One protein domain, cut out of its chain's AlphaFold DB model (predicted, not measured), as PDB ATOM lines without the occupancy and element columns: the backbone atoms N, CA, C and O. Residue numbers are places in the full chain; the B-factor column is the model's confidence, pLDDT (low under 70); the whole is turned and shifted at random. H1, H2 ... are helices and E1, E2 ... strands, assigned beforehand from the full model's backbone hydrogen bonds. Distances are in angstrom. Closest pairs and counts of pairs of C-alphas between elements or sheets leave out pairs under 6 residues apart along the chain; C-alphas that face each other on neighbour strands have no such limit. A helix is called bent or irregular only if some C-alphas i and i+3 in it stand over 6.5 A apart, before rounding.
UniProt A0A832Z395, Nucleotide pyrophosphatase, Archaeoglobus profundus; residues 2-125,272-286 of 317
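Overview. This is residues 2 to 125 and 272 to 286 of the 317 residues of the protein "Nucleotide pyrophosphatase" of Archaeoglobus profundus (UniProt A0A832Z395). What shape does the model have? It is a flat body with a bundle of three helices, H2, H3 and H4, up and down, each running against the one before it in the chain; the short H1 crosses H2 steeply on one side, and a thin sheet of two strands, E1 and E3, lies on the far side of the bundle. What makes up the printed part? It has 139 residues with four named helices and three named strands, in the order H1 H2 H3 H4 E1 E2 E3, and is mostly helix. The sheet's order is E1 - E3, antiparallel. How closely is it folded? It is only just compact, close to loose, with a radius of gyration of the C-alphas of 17.1 A and spans of 48 by 42 by 22 A.

Arrangement. How do the strands pair? E1, residues 113 to 116, and E3, residues 275 to 278, are antiparallel neighbours at 178 degrees; N 113 and O 278 are 2.9 A apart and N 276 and O 115 are 2.8 A apart, within hydrogen-bond range. E2, residues 120 to 123, pairs with no named strand. How do the bundle's helices stand? H4, residues 88 to 104, touches H2, residues 24 to 48, at a shallow tilt of 7 degrees, the same way, closest at the C-alphas of Arg 43 and Thr 103, 5.9 A. H3, residues 60 to 72, forms a hairpin with H2, touching residues 24 to 35 of it alone, closest at the C-alphas of Ile 31 and Gly 60, 5.6 A, at a shallow tilt of 31 degrees, opposite ways. H3 and H4 form a hairpin too, at a shallow tilt of 29 degrees, closest at the C-alphas of Ile 64 and Ile 89, 6.4 A. Where is the remaining helix? H1, residues 2 to 10, touches residues 37 to 44 of H2 alone at a steep tilt of 61 degrees, closest at the C-alphas of Val 10 and Lys 37, 5.7 A; it is apart from H3, H4 and the strands. How are the helix backbones formed? Every O i to N i+4 pair is within hydrogen-bond range in H1, H2 and H4, and 6 of 9 in H3, which is irregular, with C-alphas 67 and 70 8.1 A apart.

Along the chain. How long are the helices? From first to last C-alpha H2 measures 36.1 A, H4 24.2 A, H3 16.5 A and H1 12.2 A. How long are the strands? E1 measures 10.0 A, E2 10.9 A and E3 10.3 A. Where are the anchor points? H1 begins at C-alpha 2, (500.230, 342.662, 565.325), H2 begins at C-alpha 24, (527.300, 330.511, 551.394), and E3 ends at C-alpha 278, (503.518, 314.617, 573.294).

Size, cuts and confidence. How large is it? The two C-alphas farthest apart, those of Asp 50 and Pro 81, are 49.5 A apart. Is anything cut out? Residues 126 to 271 are not printed, and C-alphas 125 and 272 are 18.5 A apart across the cut. Which links are long? Those from H1 to H2, H2 to H3 and H3 to H4 are long. Is confidence low anywhere? No printed residue is under 70, and the mean pLDDT of the printed part is 95.7.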
ATOM      1  N   LEU A   2     499.205 343.719 565.259       90.19
ATOM      2  CA  LEU A   2     500.230 342.662 565.325       90.19
ATOM      3  C   LEU A   2     501.503 342.934 564.500       90.19
ATOM      4  O   LEU A   2     502.600 342.678 564.970       90.19
ATOM      5  N   LYS A   3     501.393 343.523 563.300       92.00
ATOM      6  CA  LYS A   3     502.574 343.898 562.496       92.00
ATOM      7  C   LYS A   3     503.549 344.811 563.260       92.00
ATOM      8  O   LYS A   3     504.743 344.548 563.268       92.00
ATOM      9  N   PHE A   4     503.039 345.862 563.905       93.69
ATOM     10  CA  PHE A   4     503.872 346.802 564.666       93.69
ATOM     11  C   PHE A   4     504.433 346.165 565.937       93.69
ATOM     12  O   PHE A   4     505.530 346.498 566.371       93.69
ATOM     13  N   GLU A   5     503.676 345.249 566.541       94.94
ATOM     14  CA  GLU A   5     504.129 344.462 567.684       94.94
ATOM     15  C   GLU A   5     505.299 343.550 567.297       94.94
ATOM     16  O   GLU A   5     506.322 343.586 567.970       94.94
ATOM     17  N   ILE A   6     505.202 342.837 566.168       95.06
ATOM     18  CA  ILE A   6     506.298 342.034 565.606       95.06
ATOM     19  C   ILE A   6     507.529 342.910 565.351       95.06
ATOM     20  O   ILE A   6     508.616 342.592 565.827       95.06
ATOM     21  N   GLU A   7     507.355 344.041 564.658       94.88
ATOM     22  CA  GLU A   7     508.455 344.964 564.347       94.88
ATOM     23  C   GLU A   7     509.145 345.505 565.607       94.88
ATOM     24  O   GLU A   7     510.355 345.718 565.619       94.88
ATOM     25  N   ARG A   8     508.395 345.698 566.695       96.06
ATOM     26  CA  ARG A   8     508.945 346.140 567.980       96.06
ATOM     27  C   ARG A   8     509.777 345.059 568.674       96.06
ATOM     28  O   ARG A   8     510.714 345.414 569.382       96.06
ATOM     29  N   VAL A   9     509.418 343.784 568.517       96.06
ATOM     30  CA  VAL A   9     510.114 342.663 569.170       96.06
ATOM     31  C   VAL A   9     511.380 342.305 568.398       96.06
ATOM     32  O   VAL A   9     512.454 342.282 568.981       96.06
ATOM     33  N   VAL A  10     511.273 342.087 567.084       96.56
ATOM     34  CA  VAL A  10     512.370 341.498 566.289       96.56
ATOM     35  C   VAL A  10     512.945 342.427 565.220       96.56
ATOM     36  O   VAL A  10     513.822 342.029 564.448       96.56
ATOM     37  N   GLY A  11     512.462 343.669 565.138       95.38
ATOM     38  CA  GLY A  11     512.813 344.584 564.056       95.38
ATOM     39  C   GLY A  11     512.230 344.121 562.720       95.38
ATOM     40  O   GLY A  11     511.060 343.760 562.618       95.38
ATOM     41  N   GLU A  12     513.044 344.129 561.664       93.44
ATOM     42  CA  GLU A  12     512.622 343.594 560.368       93.44
ATOM     43  C   GLU A  12     512.399 342.074 560.450       93.44
ATOM     44  O   GLU A  12     513.325 341.306 560.738       93.44
ATOM     45  N   TYR A  13     511.164 341.650 560.167       94.00
ATOM     46  CA  TYR A  13     510.788 340.242 560.116       94.00
ATOM     47  C   TYR A  13     511.267 339.589 558.815       94.00
ATOM     48  O   TYR A  13     510.888 339.997 557.716       94.00
ATOM     49  N   ILE A  14     512.062 338.528 558.945       95.06
ATOM     50  CA  ILE A  14     512.643 337.812 557.808       95.06
ATOM     51  C   ILE A  14     511.701 336.670 557.394       95.06
ATOM     52  O   ILE A  14     511.613 335.627 558.049       95.06
ATOM     53  N   PHE A  15     510.977 336.871 556.290       93.00
ATOM     54  CA  PHE A  15     510.008 335.897 555.765       93.00
ATOM     55  C   PHE A  15     510.653 334.667 555.125       93.00
ATOM     56  O   PHE A  15     510.098 333.574 555.215       93.00
ATOM     57  N   ASP A  16     511.800 334.834 554.477       96.19
ATOM     58  CA  ASP A  16     512.559 333.742 553.877       96.19
ATOM     59  C   ASP A  16     513.985 334.208 553.564       96.19
ATOM     60  O   ASP A  16     514.250 335.410 553.448       96.19
ATOM     61  N   VAL A  17     514.895 333.257 553.370       95.75
ATOM     62  CA  VAL A  17     516.253 333.513 552.890       95.75
ATOM     63  C   VAL A  17     516.414 332.902 551.507       95.75
ATOM     64  O   VAL A  17     516.288 331.694 551.311       95.75
ATOM     65  N   VAL A  18     516.758 333.746 550.533       93.81
ATOM     66  CA  VAL A  18     517.123 333.286 549.190       93.81
ATOM     67  C   VAL A  18     518.419 332.478 549.279       93.81
ATOM     68  O   VAL A  18     519.506 333.044 549.398       93.81
ATOM     69  N   PHE A  19     518.287 331.157 549.215       91.06
ATOM     70  CA  PHE A  19     519.383 330.209 549.431       91.06
ATOM     71  C   PHE A  19     520.166 329.855 548.156       91.06
ATOM     72  O   PHE A  19     521.313 329.415 548.242       91.06
ATOM     73  N   ARG A  20     519.566 330.062 546.971       89.44
ATOM     74  CA  ARG A  20     520.184 329.821 545.652       89.44
ATOM     75  C   ARG A  20     521.214 330.905 545.321       89.44
ATOM     76  O   ARG A  20     521.047 331.685 544.385       89.44
ATOM     77  N   LYS A  21     522.243 331.001 546.156       90.06
ATOM     78  CA  LYS A  21     523.329 331.977 546.089       90.06
ATOM     79  C   LYS A  21     524.665 331.287 546.326       90.06
ATOM     80  O   LYS A  21     524.772 330.425 547.197       90.06
ATOM     81  N   GLU A  22     525.684 331.765 545.617       88.44
ATOM     82  CA  GLU A  22     527.076 331.327 545.785       88.44
ATOM     83  C   GLU A  22     527.682 331.761 547.123       88.44
ATOM     84  O   GLU A  22     528.509 331.056 547.695       88.44
ATOM     85  N   ASN A  23     527.270 332.919 547.652       93.88
ATOM     86  CA  ASN A  23     527.773 333.420 548.929       93.88
ATOM     87  C   ASN A  23     527.184 332.621 550.104       93.88
ATOM     88  O   ASN A  23     526.205 333.033 550.731       93.88
ATOM     89  N   ARG A  24     527.770 331.452 550.374       95.62
ATOM     90  CA  ARG A  24     527.300 330.511 551.394       95.62
ATOM     91  C   ARG A  24     527.382 331.072 552.813       95.62
ATOM     92  O   ARG A  24     526.486 330.796 553.605       95.62
ATOM     93  N   ASP A  25     528.375 331.897 553.135       97.50
ATOM     94  CA  ASP A  25     528.451 332.525 554.458       97.50
ATOM     95  C   ASP A  25     527.272 333.469 554.715       97.50
ATOM     96  O   ASP A  25     526.617 333.340 555.747       97.50
ATOM     97  N   GLU A  26     526.911 334.316 553.743       96.81
ATOM     98  CA  GLU A  26     525.724 335.179 553.846       96.81
ATOM     99  C   GLU A  26     524.436 334.356 554.013       96.81
ATOM    100  O   GLU A  26     523.582 334.703 554.828       96.81
ATOM    101  N   VAL A  27     524.282 333.263 553.252       97.50
ATOM    102  CA  VAL A  27     523.104 332.382 553.355       97.50
ATOM    103  C   VAL A  27     523.012 331.773 554.754       97.50
ATOM    104  O   VAL A  27     521.958 331.846 555.384       97.50
ATOM    105  N   LYS A  28     524.118 331.220 555.264       98.12
ATOM    106  CA  LYS A  28     524.210 330.653 556.614       98.12
ATOM    107  C   LYS A  28     523.846 331.698 557.671       98.12
ATOM    108  O   LYS A  28     522.954 331.459 558.475       98.12
ATOM    109  N   GLU A  29     524.496 332.858 557.659       98.12
ATOM    110  CA  GLU A  29     524.276 333.913 558.657       98.12
ATOM    111  C   GLU A  29     522.822 334.393 558.675       98.12
ATOM    112  O   GLU A  29     522.207 334.443 559.741       98.12
ATOM    113  N   LYS A  30     522.228 334.639 557.501       98.06
ATOM    114  CA  LYS A  30     520.828 335.072 557.393       98.06
ATOM    115  C   LYS A  30     519.833 334.019 557.861       98.06
ATOM    116  O   LYS A  30     518.814 334.382 558.443       98.06
ATOM    117  N   ILE A  31     520.091 332.732 557.614       98.44
ATOM    118  CA  ILE A  31     519.195 331.672 558.097       98.44
ATOM    119  C   ILE A  31     519.258 331.578 559.625       98.44
ATOM    120  O   ILE A  31     518.212 331.456 560.263       98.44
ATOM    121  N   TRP A  32     520.447 331.695 560.222       98.56
ATOM    122  CA  TRP A  32     520.584 331.747 561.682       98.56
ATOM    123  C   TRP A  32     519.849 332.947 562.280       98.56
ATOM    124  O   TRP A  32     519.049 332.756 563.192       98.56
ATOM    125  N   GLU A  33     520.053 334.146 561.727       98.38
ATOM    126  CA  GLU A  33     519.362 335.365 562.167       98.38
ATOM    127  C   GLU A  33     517.837 335.224 562.051       98.38
ATOM    128  O   GLU A  33     517.103 335.532 562.989       98.38
ATOM    129  N   MET A  34     517.346 334.718 560.915       98.38
ATOM    130  CA  MET A  34     515.919 334.484 560.686       98.38
ATOM    131  C   MET A  34     515.329 333.546 561.739       98.38
ATOM    132  O   MET A  34     514.287 333.847 562.316       98.38
ATOM    133  N   THR A  35     516.000 332.425 561.987       98.44
ATOM    134  CA  THR A  35     515.558 331.411 562.952       98.44
ATOM    135  C   THR A  35     515.538 331.994 564.365       98.44
ATOM    136  O   THR A  35     514.547 331.855 565.076       98.44
ATOM    137  N   GLU A  36     516.600 332.701 564.770       98.12
ATOM    138  CA  GLU A  36     516.698 333.330 566.091       98.12
ATOM    139  C   GLU A  36     515.559 334.329 566.324       98.12
ATOM    140  O   GLU A  36     514.839 334.213 567.317       98.12
ATOM    141  N   LYS A  37     515.332 335.237 565.367       97.88
ATOM    142  CA  LYS A  37     514.230 336.207 565.415       97.88
ATOM    143  C   LYS A  37     512.869 335.522 565.485       97.88
ATOM    144  O   LYS A  37     512.008 335.928 566.259       97.88
ATOM    145  N   ARG A  38     512.642 334.470 564.699       97.75
ATOM    146  CA  ARG A  38     511.363 333.741 564.724       97.75
ATOM    147  C   ARG A  38     511.104 333.106 566.074       97.75
ATOM    148  O   ARG A  38     510.020 333.281 566.615       97.75
ATOM    149  N   PHE A  39     512.094 332.430 566.641       98.44
ATOM    150  CA  PHE A  39     511.959 331.826 567.958       98.44
ATOM    151  C   PHE A  39     511.839 332.871 569.078       98.44
ATOM    152  O   PHE A  39     511.111 332.643 570.042       98.44
ATOM    153  N   GLU A  40     512.494 334.029 568.961       98.25
ATOM    154  CA  GLU A  40     512.269 335.172 569.856       98.25
ATOM    155  C   GLU A  40     510.816 335.653 569.801       98.25
ATOM    156  O   GLU A  40     510.168 335.769 570.842       98.25
ATOM    157  N   LEU A  41     510.278 335.849 568.596       97.94
ATOM    158  CA  LEU A  41     508.886 336.240 568.406       97.94
ATOM    159  C   LEU A  41     507.909 335.177 568.926       97.94
ATOM    160  O   LEU A  41     506.937 335.528 569.586       97.94
ATOM    161  N   VAL A  42     508.156 333.895 568.645       97.94
ATOM    162  CA  VAL A  42     507.315 332.779 569.112       97.94
ATOM    163  C   VAL A  42     507.225 332.785 570.633       97.94
ATOM    164  O   VAL A  42     506.124 332.771 571.172       97.94
ATOM    165  N   ARG A  43     508.362 332.886 571.332       98.38
ATOM    166  CA  ARG A  43     508.374 332.954 572.799       98.38
ATOM    167  C   ARG A  43     507.627 334.178 573.325       98.38
ATOM    168  O   ARG A  43     506.781 334.027 574.196       98.38
ATOM    169  N   TYR A  44     507.859 335.355 572.738       98.06
ATOM    170  CA  TYR A  44     507.120 336.569 573.097       98.06
ATOM    171  C   TYR A  44     505.604 336.388 572.951       98.06
ATOM    172  O   TYR A  44     504.841 336.792 573.827       98.06
ATOM    173  N   LEU A  45     505.148 335.787 571.849       97.31
ATOM    174  CA  LEU A  45     503.726 335.558 571.604       97.31
ATOM    175  C   LEU A  45     503.130 334.542 572.582       97.31
ATOM    176  O   LEU A  45     502.008 334.761 573.029       97.31
ATOM    177  N   ILE A  46     503.870 333.488 572.937       97.06
ATOM    178  CA  ILE A  46     503.466 332.513 573.964       97.06
ATOM    179  C   ILE A  46     503.315 333.196 575.332       97.06
ATOM    180  O   ILE A  46     502.346 332.947 576.033       97.06
ATOM    181  N   GLU A  47     504.234 334.089 575.710       96.56
ATOM    182  CA  GLU A  47     504.227 334.723 577.040       96.56
ATOM    183  C   GLU A  47     503.211 335.866 577.194       96.56
ATOM    184  O   GLU A  47     502.863 336.236 578.315       96.56
ATOM    185  N   THR A  48     502.779 336.492 576.094       96.50
ATOM    186  CA  THR A  48     502.015 337.757 576.147       96.50
ATOM    187  C   THR A  48     500.584 337.665 575.637       96.50
ATOM    188  O   THR A  48     499.864 338.669 575.670       96.50
ATOM    189  N   LYS A  49     500.164 336.498 575.151       95.00
ATOM    190  CA  LYS A  49     498.824 336.259 574.609       95.00
ATOM    191  C   LYS A  49     498.305 334.916 575.121       95.00
ATOM    192  O   LYS A  49     499.092 334.019 575.401       95.00
ATOM    193  N   ASP A  50     496.986 334.783 575.160       94.25
ATOM    194  CA  ASP A  50     496.322 333.511 575.436       94.25
ATOM    195  C   ASP A  50     496.125 332.727 574.129       94.25
ATOM    196  O   ASP A  50     495.770 333.315 573.100       94.25
ATOM    197  N   TRP A  51     496.339 331.410 574.169       95.06
ATOM    198  CA  TRP A  51     496.249 330.537 572.998       95.06
ATOM    199  C   TRP A  51     495.506 329.241 573.309       95.06
ATOM    200  O   TRP A  51     495.893 328.511 574.214       95.06
ATOM    201  N   ASP A  52     494.513 328.910 572.480       93.25
ATOM    202  CA  ASP A  52     493.936 327.558 572.400       93.25
ATOM    203  C   ASP A  52     494.665 326.690 571.351       93.25
ATOM    204  O   ASP A  52     494.627 325.463 571.390       93.25
ATOM    205  N   TYR A  53     495.317 327.338 570.377       94.88
ATOM    206  CA  TYR A  53     496.089 326.705 569.310       94.88
ATOM    207  C   TYR A  53     497.200 327.641 568.827       94.88
ATOM    208  O   TYR A  53     496.937 328.798 568.489       94.88
ATOM    209  N   PHE A  54     498.428 327.125 568.756       96.19
ATOM    210  CA  PHE A  54     499.591 327.846 568.248       96.19
ATOM    211  C   PHE A  54     500.347 326.979 567.239       96.19
ATOM    212  O   PHE A  54     500.797 325.882 567.564       96.19
ATOM    213  N   GLU A  55     500.529 327.492 566.024       95.88
ATOM    214  CA  GLU A  55     501.292 326.834 564.963       95.88
ATOM    215  C   GLU A  55     502.340 327.795 564.403       95.88
ATOM    216  O   GLU A  55     502.059 328.963 564.124       95.88
ATOM    217  N   PHE A  56     503.556 327.290 564.208       94.94
ATOM    218  CA  PHE A  56     504.605 327.999 563.491       94.94
ATOM    219  C   PHE A  56     505.377 327.026 562.600       94.94
ATOM    220  O   PHE A  56     505.555 325.859 562.940       94.94
ATOM    221  N   VAL A  57     505.862 327.525 561.464       96.19
ATOM    222  CA  VAL A  57     506.657 326.744 560.511       96.19
ATOM    223  C   VAL A  57     508.075 327.297 560.470       96.19
ATOM    224  O   VAL A  57     508.292 328.452 560.088       96.19
ATOM    225  N   GLU A  58     509.049 326.463 560.828       96.50
ATOM    226  CA  GLU A  58     510.464 326.821 560.742       96.50
ATOM    227  C   GLU A  58     511.078 326.369 559.412       96.50
ATOM    228  O   GLU A  58     511.479 325.219 559.241       96.50
ATOM    229  N   ILE A  59     511.154 327.298 558.455       96.94
ATOM    230  CA  ILE A  59     511.653 327.040 557.095       96.94
ATOM    231  C   ILE A  59     513.182 326.960 557.012       96.94
ATOM    232  O   ILE A  59     513.722 326.451 556.032       96.94
ATOM    233  N   GLY A  60     513.915 327.478 558.000       97.69
ATOM    234  CA  GLY A  60     515.366 327.587 557.922       97.69
ATOM    235  C   GLY A  60     516.062 326.234 557.757       97.69
ATOM    236  O   GLY A  60     517.063 326.160 557.045       97.69
ATOM    237  N   LEU A  61     515.494 325.146 558.292       97.19
ATOM    238  CA  LEU A  61     516.045 323.796 558.126       97.19
ATOM    239  C   LEU A  61     516.047 323.343 556.666       97.19
ATOM    240  O   LEU A  61     517.053 322.828 556.181       97.19
ATOM    241  N   ASP A  62     514.946 323.586 555.959       97.31
ATOM    242  CA  ASP A  62     514.826 323.309 554.530       97.31
ATOM    243  C   ASP A  62     515.878 324.095 553.728       97.31
ATOM    244  O   ASP A  62     516.630 323.529 552.930       97.31
ATOM    245  N   ARG A  63     516.025 325.392 554.029       97.62
ATOM    246  CA  ARG A  63     517.024 326.255 553.377       97.62
ATOM    247  C   ARG A  63     518.452 325.786 553.632       97.62
ATOM    248  O   ARG A  63     519.277 325.820 552.718       97.62
ATOM    249  N   ILE A  64     518.746 325.326 554.847       98.00
ATOM    250  CA  ILE A  64     520.056 324.779 555.207       98.00
ATOM    251  C   ILE A  64     520.346 323.484 554.459       98.00
ATOM    252  O   ILE A  64     521.450 323.330 553.939       98.00
ATOM    253  N   HIS A  65     519.374 322.583 554.347       97.56
ATOM    254  CA  HIS A  65     519.558 321.377 553.552       97.56
ATOM    255  C   HIS A  65     519.848 321.723 552.089       97.56
ATOM    256  O   HIS A  65     520.890 321.330 551.572       97.56
ATOM    257  N   HIS A  66     519.008 322.532 551.446       97.00
ATOM    258  CA  HIS A  66     519.199 322.887 550.042       97.00
ATOM    259  C   HIS A  66     520.504 323.648 549.753       97.00
ATOM    260  O   HIS A  66     521.061 323.513 548.665       97.00
ATOM    261  N   ALA A  67     521.018 324.445 550.693       97.19
ATOM    262  CA  ALA A  67     522.240 325.223 550.482       97.19
ATOM    263  C   ALA A  67     523.544 324.500 550.851       97.19
ATOM    264  O   ALA A  67     524.610 324.963 550.439       97.19
ATOM    265  N   PHE A  68     523.483 323.445 551.673       97.81
ATOM    266  CA  PHE A  68     524.687 322.861 552.273       97.81
ATOM    267  C   PHE A  68     524.794 321.335 552.194       97.81
ATOM    268  O   PHE A  68     525.804 320.794 552.648       97.81
ATOM    269  N   TRP A  69     523.813 320.625 551.621       97.50
ATOM    270  CA  TRP A  69     523.801 319.154 551.613       97.50
ATOM    271  C   TRP A  69     525.077 318.543 551.036       97.50
ATOM    272  O   TRP A  69     525.634 317.616 551.625       97.50
ATOM    273  N   LYS A  70     525.590 319.098 549.928       96.50
ATOM    274  CA  LYS A  70     526.788 318.572 549.259       96.50
ATOM    275  C   LYS A  70     528.046 318.621 550.112       96.50
ATOM    276  O   LYS A  70     528.971 317.873 549.842       96.50
ATOM    277  N   TYR A  71     528.106 319.487 551.122       97.50
ATOM    278  CA  TYR A  71     529.260 319.569 552.017       97.50
ATOM    279  C   TYR A  71     529.176 318.564 553.171       97.50
ATOM    280  O   TYR A  71     530.177 318.324 553.840       97.50
ATOM    281  N   PHE A  72     527.987 318.015 553.426       96.88
ATOM    282  CA  PHE A  72     527.684 317.131 554.549       96.88
ATOM    283  C   PHE A  72     527.609 315.654 554.136       96.88
ATOM    284  O   PHE A  72     528.137 314.800 554.841       96.88
ATOM    285  N   ASP A  73     526.952 315.345 553.016       97.44
ATOM    286  CA  ASP A  73     526.731 313.966 552.568       97.44
ATOM    287  C   ASP A  73     527.890 313.474 551.696       97.44
ATOM    288  O   ASP A  73     528.029 313.884 550.544       97.44
ATOM    289  N   GLU A  74     528.682 312.537 552.223       96.94
ATOM    290  CA  GLU A  74     529.807 311.911 551.510       96.94
ATOM    291  C   GLU A  74     529.386 311.169 550.227       96.94
ATOM    292  O   GLU A  74     530.222 310.897 549.368       96.94
ATOM    293  N   ASN A  75     528.094 310.848 550.069       95.88
ATOM    294  CA  ASN A  75     527.552 310.212 548.864       95.88
ATOM    295  C   ASN A  75     527.068 311.218 547.807       95.88
ATOM    296  O   ASN A  75     526.551 310.802 546.764       95.88
ATOM    297  N   HIS A  76     527.153 312.524 548.072       96.88
ATOM    298  CA  HIS A  76     526.820 313.554 547.093       96.88
ATOM    299  C   HIS A  76     527.907 313.618 546.004       96.88
ATOM    300  O   HIS A  76     529.098 313.606 546.301       96.88
ATOM    301  N   HIS A  77     527.525 313.706 544.725       94.31
ATOM    302  CA  HIS A  77     528.470 313.663 543.590       94.31
ATOM    303  C   HIS A  77     529.431 314.858 543.545       94.31
ATOM    304  O   HIS A  77     530.515 314.752 542.981       94.31
ATOM    305  N   LEU A  78     529.038 315.977 544.156       95.25
ATOM    306  CA  LEU A  78     529.865 317.177 544.360       95.25
ATOM    307  C   LEU A  78     530.455 317.294 545.780       95.25
ATOM    308  O   LEU A  78     530.755 318.404 546.216       95.25
ATOM    309  N   TYR A  79     530.555 316.195 546.537       96.88
ATOM    310  CA  TYR A  79     531.129 316.234 547.884       96.88
ATOM    311  C   TYR A  79     532.618 316.596 547.865       96.88
ATOM    312  O   TYR A  79     533.412 316.030 547.112       96.88
ATOM    313  N   GLU A  80     533.003 317.508 548.757       95.31
ATOM    314  CA  GLU A  80     534.384 317.941 548.954       95.31
ATOM    315  C   GLU A  80     534.850 317.608 550.382       95.31
ATOM    316  O   GLU A  80     534.367 318.208 551.352       95.31
ATOM    317  N   PRO A  81     535.825 316.697 550.552       95.00
ATOM    318  CA  PRO A  81     536.394 316.402 551.861       95.00
ATOM    319  C   PRO A  81     537.014 317.643 552.519       95.00
ATOM    320  O   PRO A  81     537.668 318.452 551.866       95.00
ATOM    321  N   ASN A  82     536.886 317.749 553.846       94.06
ATOM    322  CA  ASN A  82     537.422 318.858 554.655       94.06
ATOM    323  C   ASN A  82     536.878 320.252 554.295       94.06
ATOM    324  O   ASN A  82     537.484 321.257 554.674       94.06
ATOM    325  N   ASN A  83     535.728 320.331 553.624       97.06
ATOM    326  CA  ASN A  83     535.078 321.602 553.347       97.06
ATOM    327  C   ASN A  83     534.669 322.310 554.666       97.06
ATOM    328  O   ASN A  83     534.157 321.652 555.583       97.06
ATOM    329  N   PRO A  84     534.872 323.638 554.802       97.06
ATOM    330  CA  PRO A  84     534.525 324.382 556.019       97.06
ATOM    331  C   PRO A  84     533.035 324.314 556.387       97.06
ATOM    332  O   PRO A  84     532.682 324.526 557.549       97.06
ATOM    333  N   TYR A  85     532.161 323.990 555.430       98.00
ATOM    334  CA  TYR A  85     530.718 323.910 555.634       98.00
ATOM    335  C   TYR A  85     530.198 322.533 556.066       98.00
ATOM    336  O   TYR A  85     529.005 322.407 556.340       98.00
ATOM    337  N   LYS A  86     531.060 321.513 556.192       97.50
ATOM    338  CA  LYS A  86     530.649 320.131 556.514       97.50
ATOM    339  C   LYS A  86     529.780 319.996 557.769       97.50
ATOM    340  O   LYS A  86     528.902 319.145 557.846       97.50
ATOM    341  N   ASP A  87     530.000 320.879 558.743       97.88
ATOM    342  CA  ASP A  87     529.294 320.854 560.023       97.88
ATOM    343  C   ASP A  87     528.092 321.814 560.075       97.88
ATOM    344  O   ASP A  87     527.485 321.949 561.136       97.88
ATOM    345  N   VAL A  88     527.744 322.519 558.990       98.50
ATOM    346  CA  VAL A  88     526.648 323.511 558.996       98.50
ATOM    347  C   VAL A  88     525.315 322.848 559.340       98.50
ATOM    348  O   VAL A  88     524.668 323.272 560.294       98.50
ATOM    349  N   ILE A  89     524.951 321.771 558.638       98.38
ATOM    350  CA  ILE A  89     523.715 321.014 558.895       98.38
ATOM    351  C   ILE A  89     523.654 320.512 560.351       98.38
ATOM    352  O   ILE A  89     522.732 320.906 561.071       98.38
ATOM    353  N   PRO A  90     524.620 319.722 560.869       98.31
ATOM    354  CA  PRO A  90     524.535 319.220 562.242       98.31
ATOM    355  C   PRO A  90     524.597 320.329 563.306       98.31
ATOM    356  O   PRO A  90     524.006 320.183 564.376       98.31
ATOM    357  N   LYS A  91     525.282 321.454 563.046       98.69
ATOM    358  CA  LYS A  91     525.249 322.620 563.947       98.69
ATOM    359  C   LYS A  91     523.885 323.302 563.945       98.69
ATOM    360  O   LYS A  91     523.455 323.749 565.007       98.69
ATOM    361  N   TYR A  92     523.210 323.360 562.801       98.69
ATOM    362  CA  TYR A  92     521.872 323.932 562.703       98.69
ATOM    363  C   TYR A  92     520.832 323.079 563.441       98.69
ATOM    364  O   TYR A  92     520.056 323.624 564.217       98.69
ATOM    365  N   TYR A  93     520.891 321.744 563.336       98.31
ATOM    366  CA  TYR A  93     520.050 320.853 564.152       98.31
ATOM    367  C   TYR A  93     520.230 321.088 565.658       98.31
ATOM    368  O   TYR A  93     519.250 321.217 566.383       98.31
ATOM    369  N   LYS A  94     521.477 321.205 566.137       98.75
ATOM    370  CA  LYS A  94     521.762 321.518 567.554       98.75
ATOM    371  C   LYS A  94     521.240 322.892 567.972       98.75
ATOM    372  O   LYS A  94     520.874 323.094 569.126       98.75
ATOM    373  N   PHE A  95     521.265 323.854 567.055       98.75
ATOM    374  CA  PHE A  95     520.720 325.180 567.295       98.75
ATOM    375  C   PHE A  95     519.189 325.146 567.390       98.75
ATOM    376  O   PHE A  95     518.650 325.672 568.361       98.75
ATOM    377  N   LEU A  96     518.508 324.456 566.470       98.06
ATOM    378  CA  LEU A  96     517.060 324.247 566.529       98.06
ATOM    379  C   LEU A  96     516.629 323.523 567.805       98.06
ATOM    380  O   LEU A  96     515.729 324.000 568.482       98.06
ATOM    381  N   ASP A  97     517.300 322.431 568.173       98.38
ATOM    382  CA  ASP A  97     517.036 321.695 569.418       98.38
ATOM    383  C   ASP A  97     517.093 322.619 570.647       98.38
ATOM    384  O   ASP A  97     516.187 322.633 571.483       98.38
ATOM    385  N   LYS A  98     518.107 323.492 570.706       98.69
ATOM    386  CA  LYS A  98     518.235 324.494 571.769       98.69
ATOM    387  C   LYS A  98     517.085 325.505 571.765       98.69
ATOM    388  O   LYS A  98     516.593 325.849 572.840       98.69
ATOM    389  N   GLU A  99     516.687 326.023 570.606       98.62
ATOM    390  CA  GLU A  99     515.603 327.010 570.511       98.62
ATOM    391  C   GLU A  99     514.227 326.399 570.815       98.62
ATOM    392  O   GLU A  99     513.438 327.006 571.547       98.62
ATOM    393  N   ILE A 100     513.976 325.168 570.362       97.88
ATOM    394  CA  ILE A 100     512.797 324.378 570.732       97.88
ATOM    395  C   ILE A 100     512.793 324.170 572.246       97.88
ATOM    396  O   ILE A 100     511.841 324.564 572.911       97.88
ATOM    397  N   GLY A 101     513.885 323.672 572.830       98.06
ATOM    398  CA  GLY A 101     513.981 323.425 574.270       98.06
ATOM    399  C   GLY A 101     513.823 324.680 575.141       98.06
ATOM    400  O   GLY A 101     513.332 324.587 576.262       98.06
ATOM    401  N   LYS A 102     514.211 325.868 574.656       98.50
ATOM    402  CA  LYS A 102     513.892 327.142 575.330       98.50
ATOM    403  C   LYS A 102     512.399 327.451 575.286       98.50
ATOM    404  O   LYS A 102     511.863 327.927 576.275       98.50
ATOM    405  N   THR A 103     511.768 327.207 574.144       98.12
ATOM    406  CA  THR A 103     510.352 327.501 573.907       98.12
ATOM    407  C   THR A 103     509.457 326.565 574.717       98.12
ATOM    408  O   THR A 103     508.548 327.033 575.389       98.12
ATOM    409  N   LEU A 104     509.780 325.268 574.762       96.44
ATOM    410  CA  LEU A 104     509.024 324.270 575.529       96.44
ATOM    411  C   LEU A 104     508.982 324.560 577.036       96.44
ATOM    412  O   LEU A 104     508.024 324.188 577.695       96.44
ATOM    413  N   LYS A 105     509.982 325.258 577.592       97.06
ATOM    414  CA  LYS A 105     510.000 325.656 579.016       97.06
ATOM    415  C   LYS A 105     508.954 326.708 579.388       97.06
ATOM    416  O   LYS A 105     508.794 326.979 580.574       97.06
ATOM    417  N   LEU A 106     508.337 327.348 578.398       97.12
ATOM    418  CA  LEU A 106     507.292 328.351 578.598       97.12
ATOM    419  C   LEU A 106     505.890 327.733 578.581       97.12
ATOM    420  O   LEU A 106     504.934 328.420 578.923       97.12
ATOM    421  N   LEU A 107     505.773 326.471 578.159       95.69
ATOM    422  CA  LEU A 107     504.507 325.753 578.090       95.69
ATOM    423  C   LEU A 107     504.200 325.110 579.444       95.69
ATOM    424  O   LEU A 107     505.113 324.712 580.173       95.69
ATOM    425  N   ASP A 108     502.917 325.017 579.775       92.31
ATOM    426  CA  ASP A 108     502.461 324.302 580.963       92.31
ATOM    427  C   ASP A 108     502.403 322.781 580.730       92.31
ATOM    428  O   ASP A 108     502.585 322.277 579.620       92.31
ATOM    429  N   GLU A 109     502.168 322.033 581.810       90.69
ATOM    430  CA  GLU A 109     502.082 320.568 581.773       90.69
ATOM    431  C   GLU A 109     500.806 320.049 581.080       90.69
ATOM    432  O   GLU A 109     500.729 318.855 580.796       90.69
ATOM    433  N   ASP A 110     499.825 320.919 580.800       93.06
ATOM    434  CA  ASP A 110     498.546 320.577 580.155       93.06
ATOM    435  C   ASP A 110     498.546 320.895 578.642       93.06
ATOM    436  O   ASP A 110     497.533 320.786 577.952       93.06
ATOM    437  N   THR A 111     499.711 321.241 578.086       95.44
ATOM    438  CA  THR A 111     499.872 321.565 576.667       95.44
ATOM    439  C   THR A 111     500.276 320.337 575.843       95.44
ATOM    440  O   THR A 111     501.326 319.728 576.056       95.44
ATOM    441  N   ALA A 112     499.485 320.002 574.818       95.44
ATOM    442  CA  ALA A 112     499.889 319.040 573.792       95.44
ATOM    443  C   ALA A 112     500.918 319.663 572.829       95.44
ATOM    444  O   ALA A 112     500.729 320.772 572.330       95.44
ATOM    445  N   ILE A 113     501.993 318.934 572.525       96.06
ATOM    446  CA  ILE A 113     503.081 319.393 571.651       96.06
ATOM    447  C   ILE A 113     503.180 318.473 570.444       96.06
ATOM    448  O   ILE A 113     503.297 317.255 570.591       96.06
ATOM    449  N   VAL A 114     503.207 319.059 569.246       96.06
ATOM    450  CA  VAL A 114     503.399 318.312 567.999       96.06
ATOM    451  C   VAL A 114     504.552 318.900 567.207       96.06
ATOM    452  O   VAL A 114     504.613 320.106 566.985       96.06
ATOM    453  N   ILE A 115     505.459 318.037 566.756       96.25
ATOM    454  CA  ILE A 115     506.480 318.375 565.763       96.25
ATOM    455  C   ILE A 115     506.223 317.489 564.559       96.25
ATOM    456  O   ILE A 115     506.318 316.265 564.639       96.25
ATOM    457  N   VAL A 116     505.894 318.112 563.439       96.06
ATOM    458  CA  VAL A 116     505.626 317.424 562.182       96.06
ATOM    459  C   VAL A 116     506.411 318.096 561.071       96.06
ATOM    460  O   VAL A 116     506.584 319.313 561.060       96.06
ATOM    461  N   SER A 117     506.904 317.289 560.143       95.88
ATOM    462  CA  SER A 117     507.514 317.765 558.912       95.88
ATOM    463  C   SER A 117     506.586 317.475 557.739       95.88
ATOM    464  O   SER A 117     505.979 316.406 557.663       95.88
ATOM    465  N   ASP A 118     506.476 318.429 556.824       94.62
ATOM    466  CA  ASP A 118     505.705 318.310 555.592       94.62
ATOM    467  C   ASP A 118     506.361 317.361 554.576       94.62
ATOM    468  O   ASP A 118     505.661 316.751 553.763       94.62
ATOM    469  N   HIS A 119     507.685 317.187 554.643       95.50
ATOM    470  CA  HIS A 119     508.431 316.222 553.841       95.50
ATOM    471  C   HIS A 119     509.798 315.864 554.442       95.50
ATOM    472  O   HIS A 119     510.372 316.577 555.255       95.50
ATOM    473  N   GLY A 120     510.381 314.762 553.980       95.62
ATOM    474  CA  GLY A 120     511.794 314.465 554.190       95.62
ATOM    475  C   GLY A 120     512.710 315.214 553.226       95.62
ATOM    476  O   GLY A 120     512.277 316.002 552.385       95.62
ATOM    477  N   ILE A 121     513.999 314.892 553.279       96.06
ATOM    478  CA  ILE A 121     515.023 315.460 552.398       96.06
ATOM    479  C   ILE A 121     516.074 314.396 552.045       96.06
ATOM    480  O   ILE A 121     516.321 313.477 552.830       96.06
ATOM    481  N   LYS A 122     516.673 314.486 550.857       95.50
ATOM    482  CA  LYS A 122     517.788 313.639 550.406       95.50
ATOM    483  C   LYS A 122     518.693 314.382 549.416       95.50
ATOM    484  O   LYS A 122     518.319 315.437 548.907       95.50
ATOM    485  N   ARG A 123     519.887 313.837 549.136       96.12
ATOM    486  CA  ARG A 123     520.837 314.434 548.174       96.12
ATOM    487  C   ARG A 123     520.225 314.589 546.789       96.12
ATOM    488  O   ARG A 123     519.534 313.686 546.321       96.12
ATOM    489  N   MET A 124     520.555 315.678 546.106       96.06
ATOM    490  CA  MET A 124     520.310 315.808 544.672       96.06
ATOM    491  C   MET A 124     521.492 315.217 543.891       96.06
ATOM    492  O   MET A 124     522.640 315.403 544.275       96.06
ATOM    493  N   LYS A 125     521.230 314.507 542.791       95.81
ATOM    494  CA  LYS A 125     522.261 314.037 541.843       95.81
ATOM    495  C   LYS A 125     522.390 314.935 540.610       95.81
ATOM    496  O   LYS A 125     523.417 314.908 539.942       95.81
ATOM    497  N   TYR A 272     509.729 310.564 553.518       92.56
ATOM    498  CA  TYR A 272     509.779 310.286 554.959       92.56
ATOM    499  C   TYR A 272     510.204 311.516 555.763       92.56
ATOM    500  O   TYR A 272     511.377 311.885 555.762       92.56
ATOM    501  N   GLY A 273     509.241 312.125 556.456       93.50
ATOM    502  CA  GLY A 273     509.463 313.219 557.402       93.50
ATOM    503  C   GLY A 273     509.594 312.753 558.856       93.50
ATOM    504  O   GLY A 273     509.744 311.567 559.151       93.50
ATOM    505  N   VAL A 274     509.507 313.714 559.774       93.81
ATOM    506  CA  VAL A 274     509.483 313.492 561.227       93.81
ATOM    507  C   VAL A 274     508.072 313.729 561.754       93.81
ATOM    508  O   VAL A 274     507.402 314.669 561.332       93.81
ATOM    509  N   PHE A 275     507.646 312.892 562.699       95.25
ATOM    510  CA  PHE A 275     506.445 313.101 563.496       95.25
ATOM    511  C   PHE A 275     506.748 312.798 564.965       95.25
ATOM    512  O   PHE A 275     507.268 311.731 565.291       95.25
ATOM    513  N   LEU A 276     506.427 313.744 565.839       94.81
ATOM    514  CA  LEU A 276     506.486 313.624 567.289       94.81
ATOM    515  C   LEU A 276     505.205 314.220 567.859       94.81
ATOM    516  O   LEU A 276     504.802 315.313 567.464       94.81
ATOM    517  N   LEU A 277     504.602 313.516 568.807       94.81
ATOM    518  CA  LEU A 277     503.439 313.975 569.548       94.81
ATOM    519  C   LEU A 277     503.665 313.677 571.026       94.81
ATOM    520  O   LEU A 277     503.957 312.540 571.395       94.81
ATOM    521  N   HIS A 278     503.536 314.709 571.846       94.31
ATOM    522  CA  HIS A 278     503.518 314.617 573.294       94.31
ATOM    523  C   HIS A 278     502.172 315.132 573.797       94.31
ATOM    524  O   HIS A 278     501.729 316.208 573.392       94.31
ATOM    525  N   LEU A 279     501.535 314.360 574.672       93.56
ATOM    526  CA  LEU A 279     500.330 314.764 575.384       93.56
ATOM    527  C   LEU A 279     500.613 314.867 576.886       93.56
ATOM    528  O   LEU A 279     501.446 314.103 577.391       93.56
ATOM    529  N   PRO A 280     499.858 315.714 577.605       91.56
ATOM    530  CA  PRO A 280     499.868 315.750 579.061       91.56
ATOM    531  C   PRO A 280     499.732 314.353 579.678       91.56
ATOM    532  O   PRO A 280     498.856 313.569 579.308       91.56
ATOM    533  N   GLY A 281     500.623 314.030 580.616       87.75
ATOM    534  CA  GLY A 281     500.626 312.747 581.326       87.75
ATOM    535  C   GLY A 281     501.205 311.552 580.553       87.75
ATOM    536  O   GLY A 281     501.202 310.444 581.089       87.75
ATOM    537  N   MET A 282     501.720 311.730 579.330       89.75
ATOM    538  CA  MET A 282     502.485 310.671 578.661       89.75
ATOM    539  C   MET A 282     503.863 310.501 579.307       89.75
ATOM    540  O   MET A 282     504.699 311.401 579.245       89.75
ATOM    541  N   GLU A 283     504.122 309.318 579.865       85.12
ATOM    542  CA  GLU A 283     505.432 308.948 580.428       85.12
ATOM    543  C   GLU A 283     506.255 308.060 579.480       85.12
ATOM    544  O   GLU A 283     507.487 308.114 579.480       85.12
ATOM    545  N   ASP A 284     505.580 307.276 578.633       87.44
ATOM    546  CA  ASP A 284     506.207 306.324 577.721       87.44
ATOM    547  C   ASP A 284     506.262 306.846 576.282       87.44
ATOM    548  O   ASP A 284     505.343 307.494 575.779       87.44
ATOM    549  N   SER A 285     507.342 306.493 575.582       87.81
ATOM    550  CA  SER A 285     507.489 306.757 574.149       87.81
ATOM    551  C   SER A 285     507.189 305.507 573.326       87.81
ATOM    552  O   SER A 285     507.532 304.384 573.704       87.81
ATOM    553  N   LYS A 286     506.574 305.706 572.159       90.25
ATOM    554  CA  LYS A 286     506.278 304.639 571.205       90.25
ATOM    555  C   LYS A 286     506.620 305.090 569.796       90.25
ATOM    556  O   LYS A 286     506.291 306.198 569.385       90.25
TER     557      LYS A 286